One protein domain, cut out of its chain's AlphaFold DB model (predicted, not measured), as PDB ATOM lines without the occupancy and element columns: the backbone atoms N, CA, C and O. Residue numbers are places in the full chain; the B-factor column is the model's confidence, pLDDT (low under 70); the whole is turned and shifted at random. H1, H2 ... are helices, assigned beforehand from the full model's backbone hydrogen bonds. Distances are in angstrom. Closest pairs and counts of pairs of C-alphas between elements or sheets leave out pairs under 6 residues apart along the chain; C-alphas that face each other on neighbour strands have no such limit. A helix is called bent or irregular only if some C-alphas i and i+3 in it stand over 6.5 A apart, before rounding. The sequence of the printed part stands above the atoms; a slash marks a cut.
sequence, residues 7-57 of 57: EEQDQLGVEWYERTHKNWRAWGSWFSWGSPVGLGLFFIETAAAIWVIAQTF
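Overview. This is residues 7 to 57 of the 57 residues of an uncharacterized protein of Candidatus Saccharibacteria bacterium RAAC3_TM7_1 (UniProt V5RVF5). Three helices follow one another end to end in a wide, open V, with H1 and then the short H2 making one arm, H3 the other, and the link of residues 31 to 35 at the corner. There is no packed core: residues 7 to 27 and residues 43 to 57 stand free. The printed part has 51 residues with three named helices, in the order H1, H2, H3, and no named strand; the class is all helix. The whole is extended, with a radius of gyration of the C-alphas of 19.2 A, and its outline is a rod that spans 62 by 24 by 10 A.

Along the chain. Find C-alpha 7 at (3.776, 29.205, -32.950); from there H1 takes residues 7 to 21 and covers 21.0 A from first to last C-alpha. After the two link residues 22 to 23, H2 begins at C-alpha 24, (-17.103, 36.996, -19.879); it holds residues 24 to 30 and is 10.5 A long from first to last C-alpha. Pass the five residues of the next link and you reach Pro 36, where H3 begins. H3, residues 36 to 56, is the longest helix, 30.4 A, and you find its last C-alpha, that of Thr 56, at (-49.312, 27.241, -4.343). None of these helices is bent or irregular.

Arrangement. Start at H1, which touches no helix. H1 and H2 meet only through their link, residues 22 to 23. Go on to the corner, where H2 and H3 only just touch, with 3 pairs of C-alphas within 8 A, and touch only at the corner by their link. The closest C-alphas there are those of Trp 30 and Gly 38, 4.9 A apart, and H3 touches H2 with residues 36 to 38 alone. The lines of H2 and H3 stand at a steep tilt of 64 degrees, and the two run the same way. H1 and H3 are apart. In the backbones of H1 and H3 every O i to N i+4 pair is within hydrogen-bond range; in H2 it is 1 of 3, while 4 of its 4 O i to N i+3 pairs are within range.

Size, cuts and confidence. The two C-alphas farthest apart are those of Glu 7 and Phe 57, the first and last printed residues, at 62.7 A; Phe 57 is also the chain's last residue. The printed part has no cut. Both links, H1 to H2 and H2 to H3, are tight. In the B-factor column the mean pLDDT of the printed part is 85.8; look for low confidence, under 70, at residues 25 to 26 and residue 28. The mean is 83 for H1, 72 for H2 and 95 for H3.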
ATOM      1  N   GLU A   7       3.855  27.776 -33.264       82.94
ATOM      2  CA  GLU A   7       3.776  29.205 -32.950       82.94
ATOM      3  C   GLU A   7       2.482  29.830 -33.490       82.94
ATOM      4  O   GLU A   7       1.806  30.571 -32.781       82.94
ATOM      5  N   GLU A   8       2.085  29.463 -34.712       81.62
ATOM      6  CA  GLU A   8       0.799  29.867 -35.293       81.62
ATOM      7  C   GLU A   8      -0.391  29.277 -34.518       81.62
ATOM      8  O   GLU A   8      -1.400  29.957 -34.333       81.62
ATOM      9  N   GLN A   9      -0.287  28.035 -34.023       81.00
ATOM     10  CA  GLN A   9      -1.324  27.439 -33.167       81.00
ATOM     11  C   GLN A   9      -1.489  28.189 -31.842       81.00
ATOM     12  O   GLN A   9      -2.622  28.456 -31.439       81.00
ATOM     13  N   ASP A  10      -0.384  28.550 -31.192       83.88
ATOM     14  CA  ASP A  10      -0.418  29.279 -29.925       83.88
ATOM     15  C   ASP A  10      -0.967  30.701 -30.108       83.88
ATOM     16  O   ASP A  10      -1.807  31.137 -29.319       83.88
ATOM     17  N   GLN A  11      -0.580  31.407 -31.178       84.75
ATOM     18  CA  GLN A  11      -1.132  32.733 -31.484       84.75
ATOM     19  C   GLN A  11      -2.643  32.693 -31.726       84.75
ATOM     20  O   GLN A  11      -3.374  33.512 -31.164       84.75
ATOM     21  N   LEU A  12      -3.123  31.712 -32.494       85.62
ATOM     22  CA  LEU A  12      -4.557  31.512 -32.711       85.62
ATOM     23  C   LEU A  12      -5.291  31.170 -31.408       85.62
ATOM     24  O   LEU A  12      -6.417  31.622 -31.200       85.62
ATOM     25  N   GLY A  13      -4.659  30.404 -30.515       85.00
ATOM     26  CA  GLY A  13      -5.200  30.092 -29.192       85.00
ATOM     27  C   GLY A  13      -5.356  31.333 -28.311       85.00
ATOM     28  O   GLY A  13      -6.407  31.522 -27.693       85.00
ATOM     29  N   VAL A  14      -4.346  32.206 -28.293       85.31
ATOM     30  CA  VAL A  14      -4.380  33.478 -27.554       85.31
ATOM     31  C   VAL A  14      -5.449  34.411 -28.122       85.31
ATOM     32  O   VAL A  14      -6.261  34.929 -27.356       85.31
ATOM     33  N   GLU A  15      -5.515  34.574 -29.447       86.94
ATOM     34  CA  GLU A  15      -6.516  35.428 -30.100       86.94
ATOM     35  C   GLU A  15      -7.944  34.921 -29.843       86.94
ATOM     36  O   GLU A  15      -8.852  35.695 -29.522       86.94
ATOM     37  N   TRP A  16      -8.150  33.604 -29.929       83.56
ATOM     38  CA  TRP A  16      -9.436  32.989 -29.622       83.56
ATOM     39  C   TRP A  16      -9.837  33.220 -28.164       83.56
ATOM     40  O   TRP A  16     -10.978  33.606 -27.892       83.56
ATOM     41  N   TYR A  17      -8.904  33.030 -27.228       83.19
ATOM     42  CA  TYR A  17      -9.141  33.259 -25.805       83.19
ATOM     43  C   TYR A  17      -9.512  34.720 -25.529       83.19
ATOM     44  O   TYR A  17     -10.511  34.988 -24.860       83.19
ATOM     45  N   GLU A  18      -8.783  35.670 -26.115       83.50
ATOM     46  CA  GLU A  18      -9.068  37.097 -25.978       83.50
ATOM     47  C   GLU A  18     -10.460  37.455 -26.509       83.50
ATOM     48  O   GLU A  18     -11.240  38.105 -25.811       83.50
ATOM     49  N   ARG A  19     -10.825  36.998 -27.713       81.81
ATOM     50  CA  ARG A  19     -12.127  37.331 -28.319       81.81
ATOM     51  C   ARG A  19     -13.301  36.717 -27.562       81.81
ATOM     52  O   ARG A  19     -14.347  37.357 -27.451       81.81
ATOM     53  N   THR A  20     -13.141  35.506 -27.036       80.50
ATOM     54  CA  THR A  20     -14.223  34.783 -26.352       80.50
ATOM     55  C   THR A  20     -14.386  35.198 -24.890       80.50
ATOM     56  O   THR A  20     -15.514  35.316 -24.412       80.50
ATOM     57  N   HIS A  21     -13.294  35.491 -24.178       78.31
ATOM     58  CA  HIS A  21     -13.333  35.735 -22.732       78.31
ATOM     59  C   HIS A  21     -13.364  37.220 -22.346       78.31
ATOM     60  O   HIS A  21     -13.664  37.540 -21.191       78.31
ATOM     61  N   LYS A  22     -13.135  38.148 -23.289       73.44
ATOM     62  CA  LYS A  22     -13.173  39.602 -23.028       73.44
ATOM     63  C   LYS A  22     -14.490  40.065 -22.399       73.44
ATOM     64  O   LYS A  22     -14.471  40.828 -21.436       73.44
ATOM     65  N   ASN A  23     -15.624  39.560 -22.883       70.88
ATOM     66  CA  ASN A  23     -16.945  39.938 -22.365       70.88
ATOM     67  C   ASN A  23     -17.397  39.072 -21.179       70.88
ATOM     68  O   ASN A  23     -18.268  39.481 -20.414       70.88
ATOM     69  N   TRP A  24     -16.773  37.911 -20.975       72.44
ATOM     70  CA  TRP A  24     -17.103  36.996 -19.879       72.44
ATOM     71  C   TRP A  24     -16.811  37.612 -18.504       72.44
ATOM     72  O   TRP A  24     -17.601  37.487 -17.569       72.44
ATOM     73  N   ARG A  25     -15.711  38.370 -18.385       67.00
ATOM     74  CA  ARG A  25     -15.399  39.125 -17.156       67.00
ATOM     75  C   ARG A  25     -16.423  40.226 -16.870       67.00
ATOM     76  O   ARG A  25     -16.709  40.489 -15.705       67.00
ATOM     77  N   ALA A  26     -16.993  40.837 -17.910       68.75
ATOM     78  CA  ALA A  26     -18.030  41.856 -17.758       68.75
ATOM     79  C   ALA A  26     -19.353  41.249 -17.264       68.75
ATOM     80  O   ALA A  26     -20.015  41.857 -16.431       68.75
ATOM     81  N   TRP A  27     -19.698  40.028 -17.685       72.06
ATOM     82  CA  TRP A  27     -20.856  39.294 -17.157       72.06
ATOM     83  C   TRP A  27     -20.717  38.965 -15.668       72.06
ATOM     84  O   TRP A  27     -21.672  39.112 -14.912       72.06
ATOM     85  N   GLY A  28     -19.513  38.607 -15.210       69.94
ATOM     86  CA  GLY A  28     -19.256  38.358 -13.787       69.94
ATOM     87  C   GLY A  28     -19.546  39.568 -12.887       69.94
ATOM     88  O   GLY A  28     -19.984  39.400 -11.751       69.94
ATOM     89  N   SER A  29     -19.383  40.795 -13.398       73.31
ATOM     90  CA  SER A  29     -19.720  42.020 -12.658       73.31
ATOM     91  C   SER A  29     -21.211  42.121 -12.346       73.31
ATOM     92  O   SER A  29     -21.559  42.672 -11.301       73.31
ATOM     93  N   TRP A  30     -22.083  41.595 -13.211       77.69
ATOM     94  CA  TRP A  30     -23.530  41.676 -13.030       77.69
ATOM     95  C   TRP A  30     -23.978  40.848 -11.833       77.69
ATOM     96  O   TRP A  30     -24.897  41.266 -11.155       77.69
ATOM     97  N   PHE A  31     -23.277  39.763 -11.500       72.38
ATOM     98  CA  PHE A  31     -23.587  38.887 -10.363       72.38
ATOM     99  C   PHE A  31     -22.833  39.239  -9.072       72.38
ATOM    100  O   PHE A  31     -22.837  38.469  -8.114       72.38
ATOM    101  N   SER A  32     -22.169  40.396  -9.020       81.38
ATOM    102  CA  SER A  32     -21.551  40.877  -7.782       81.38
ATOM    103  C   SER A  32     -22.577  41.548  -6.860       81.38
ATOM    104  O   SER A  32     -23.479  42.243  -7.321       81.38
ATOM    105  N   TRP A  33     -22.396  41.418  -5.542       79.31
ATOM    106  CA  TRP A  33     -23.267  42.028  -4.522       79.31
ATOM    107  C   TRP A  33     -23.245  43.568  -4.490       79.31
ATOM    108  O   TRP A  33     -24.076  44.173  -3.825       79.31
ATOM    109  N   GLY A  34     -22.310  44.207  -5.200       83.06
ATOM    110  CA  GLY A  34     -22.260  45.663  -5.379       83.06
ATOM    111  C   GLY A  34     -22.862  46.151  -6.700       83.06
ATOM    112  O   GLY A  34     -22.872  47.354  -6.950       83.06
ATOM    113  N   SER A  35     -23.334  45.248  -7.566       86.81
ATOM    114  CA  SER A  35     -23.902  45.602  -8.866       86.81
ATOM    115  C   SER A  35     -25.375  45.984  -8.735       86.81
ATOM    116  O   SER A  35     -26.179  45.139  -8.335       86.81
ATOM    117  N   PRO A  36     -25.776  47.201  -9.147       88.38
ATOM    118  CA  PRO A  36     -27.184  47.591  -9.166       88.38
ATOM    119  C   PRO A  36     -28.047  46.639  -9.999       88.38
ATOM    120  O   PRO A  36     -29.180  46.340  -9.630       88.38
ATOM    121  N   VAL A  37     -27.499  46.122 -11.104       90.06
ATOM    122  CA  VAL A  37     -28.229  45.211 -11.991       90.06
ATOM    123  C   VAL A  37     -28.387  43.826 -11.363       90.06
ATOM    124  O   VAL A  37     -29.475  43.260 -11.403       90.06
ATOM    125  N   GLY A  38     -27.334  43.307 -10.724       88.56
ATOM    126  CA  GLY A  38     -27.381  42.026 -10.015       88.56
ATOM    127  C   GLY A  38     -28.372  42.017  -8.870       88.56
ATOM    128  O   GLY A  38     -29.179  41.098  -8.750       88.56
ATOM    129  N   LEU A  39     -28.341  43.073  -8.058       91.81
ATOM    130  CA  LEU A  39     -29.274  43.249  -6.952       91.81
ATOM    131  C   LEU A  39     -30.716  43.390  -7.453       91.81
ATOM    132  O   LEU A  39     -31.614  42.774  -6.886       91.81
ATOM    133  N   GLY A  40     -30.938  44.144  -8.535       92.75
ATOM    134  CA  GLY A  40     -32.258  44.272  -9.155       92.75
ATOM    135  C   GLY A  40     -32.828  42.922  -9.595       92.75
ATOM    136  O   GLY A  40     -33.948  42.581  -9.217       92.75
ATOM    137  N   LEU A  41     -32.036  42.128 -10.322       92.50
ATOM    138  CA  LEU A  41     -32.421  40.770 -10.721       92.50
ATOM    139  C   LEU A  41     -32.699  39.888  -9.497       92.50
ATOM    140  O   LEU A  41     -33.737  39.239  -9.440       92.50
ATOM    141  N   PHE A  42     -31.830  39.918  -8.486       92.44
ATOM    142  CA  PHE A  42     -31.996  39.122  -7.270       92.44
ATOM    143  C   PHE A  42     -33.319  39.407  -6.545       92.44
ATOM    144  O   PHE A  42     -34.038  38.471  -6.188       92.44
ATOM    145  N   PHE A  43     -33.672  40.679  -6.340       95.12
ATOM    146  CA  PHE A  43     -34.923  41.032  -5.665       95.12
ATOM    147  C   PHE A  43     -36.159  40.672  -6.493       95.12
ATOM    148  O   PHE A  43     -37.138  40.197  -5.921       95.12
ATOM    149  N   ILE A  44     -36.111  40.858  -7.817       96.81
ATOM    150  CA  ILE A  44     -37.218  40.490  -8.713       96.81
ATOM    151  C   ILE A  44     -37.456  38.979  -8.676       96.81
ATOM    152  O   ILE A  44     -38.584  38.549  -8.441       96.81
ATOM    153  N   GLU A  45     -36.402  38.179  -8.839       96.69
ATOM    154  CA  GLU A  45     -36.490  36.713  -8.805       96.69
ATOM    155  C   GLU A  45     -36.966  36.211  -7.434       96.69
ATOM    156  O   GLU A  45     -37.838  35.347  -7.344       96.69
ATOM    157  N   THR A  46     -36.467  36.808  -6.347       97.69
ATOM    158  CA  THR A  46     -36.903  36.466  -4.985       97.69
ATOM    159  C   THR A  46     -38.386  36.780  -4.775       97.69
ATOM    160  O   THR A  46     -39.122  35.956  -4.234       97.69
ATOM    161  N   ALA A  47     -38.852  37.950  -5.220       98.00
ATOM    162  CA  ALA A  47     -40.257  38.334  -5.117       98.00
ATOM    163  C   ALA A  47     -41.166  37.415  -5.948       98.00
ATOM    164  O   ALA A  47     -42.216  36.994  -5.464       98.00
ATOM    165  N   ALA A  48     -40.742  37.059  -7.165       98.12
ATOM    166  CA  ALA A  48     -41.459  36.117  -8.018       98.12
ATOM    167  C   ALA A  48     -41.566  34.730  -7.363       98.12
ATOM    168  O   ALA A  48     -42.655  34.158  -7.317       98.12
ATOM    169  N   ALA A  49     -40.474  34.219  -6.786       97.94
ATOM    170  CA  ALA A  49     -40.475  32.942  -6.078       97.94
ATOM    171  C   ALA A  49     -41.439  32.946  -4.879       97.94
ATOM    172  O   ALA A  49     -42.244  32.026  -4.736       97.94
ATOM    173  N   ILE A  50     -41.407  33.997  -4.049       98.19
ATOM    174  CA  ILE A  50     -42.330  34.150  -2.913       98.19
ATOM    175  C   ILE A  50     -43.781  34.185  -3.394       98.19
ATOM    176  O   ILE A  50     -44.631  33.521  -2.805       98.19
ATOM    177  N   TRP A  51     -44.069  34.927  -4.467       98.25
ATOM    178  CA  TRP A  51     -45.413  34.987  -5.033       98.25
ATOM    179  C   TRP A  51     -45.887  33.595  -5.464       98.25
ATOM    180  O   TRP A  51     -46.958  33.165  -5.041       98.25
ATOM    181  N   VAL A  52     -45.086  32.853  -6.231       98.31
ATOM    182  CA  VAL A  52     -45.450  31.491  -6.656       98.31
ATOM    183  C   VAL A  52     -45.741  30.598  -5.450       98.31
ATOM    184  O   VAL A  52     -46.771  29.927  -5.426       98.31
ATOM    185  N   ILE A  53     -44.886  30.628  -4.423       97.75
ATOM    186  CA  ILE A  53     -45.087  29.852  -3.191       97.75
ATOM    187  C   ILE A  53     -46.413  30.241  -2.522       97.75
ATOM    188  O   ILE A  53     -47.200  29.357  -2.200       97.75
ATOM    189  N   ALA A  54     -46.704  31.536  -2.388       97.31
ATOM    190  CA  ALA A  54     -47.935  32.040  -1.774       97.31
ATOM    191  C   ALA A  54     -49.221  31.753  -2.574       97.31
ATOM    192  O   ALA A  54     -50.312  31.911  -2.041       97.31
ATOM    193  N   GLN A  55     -49.121  31.405  -3.860       96.56
ATOM    194  CA  GLN A  55     -50.265  30.941  -4.660       96.56
ATOM    195  C   GLN A  55     -50.428  29.421  -4.618       96.56
ATOM    196  O   GLN A  55     -51.496  28.907  -4.939       96.56
ATOM    197  N   THR A  56     -49.352  28.705  -4.295       92.31
ATOM    198  CA  THR A  56     -49.312  27.241  -4.343       92.31
ATOM    199  C   THR A  56     -49.735  26.613  -3.013       92.31
ATOM    200  O   THR A  56     -50.254  25.496  -3.014       92.31
ATOM    201  N   PHE A  57     -49.525  27.315  -1.898       82.50
ATOM    202  CA  PHE A  57     -49.895  26.904  -0.541       82.50
ATOM    203  C   PHE A  57     -50.910  27.873   0.060       82.50
ATOM    204  O   PHE A  57     -51.792  27.388   0.803       82.50
TER     205      PHE A  57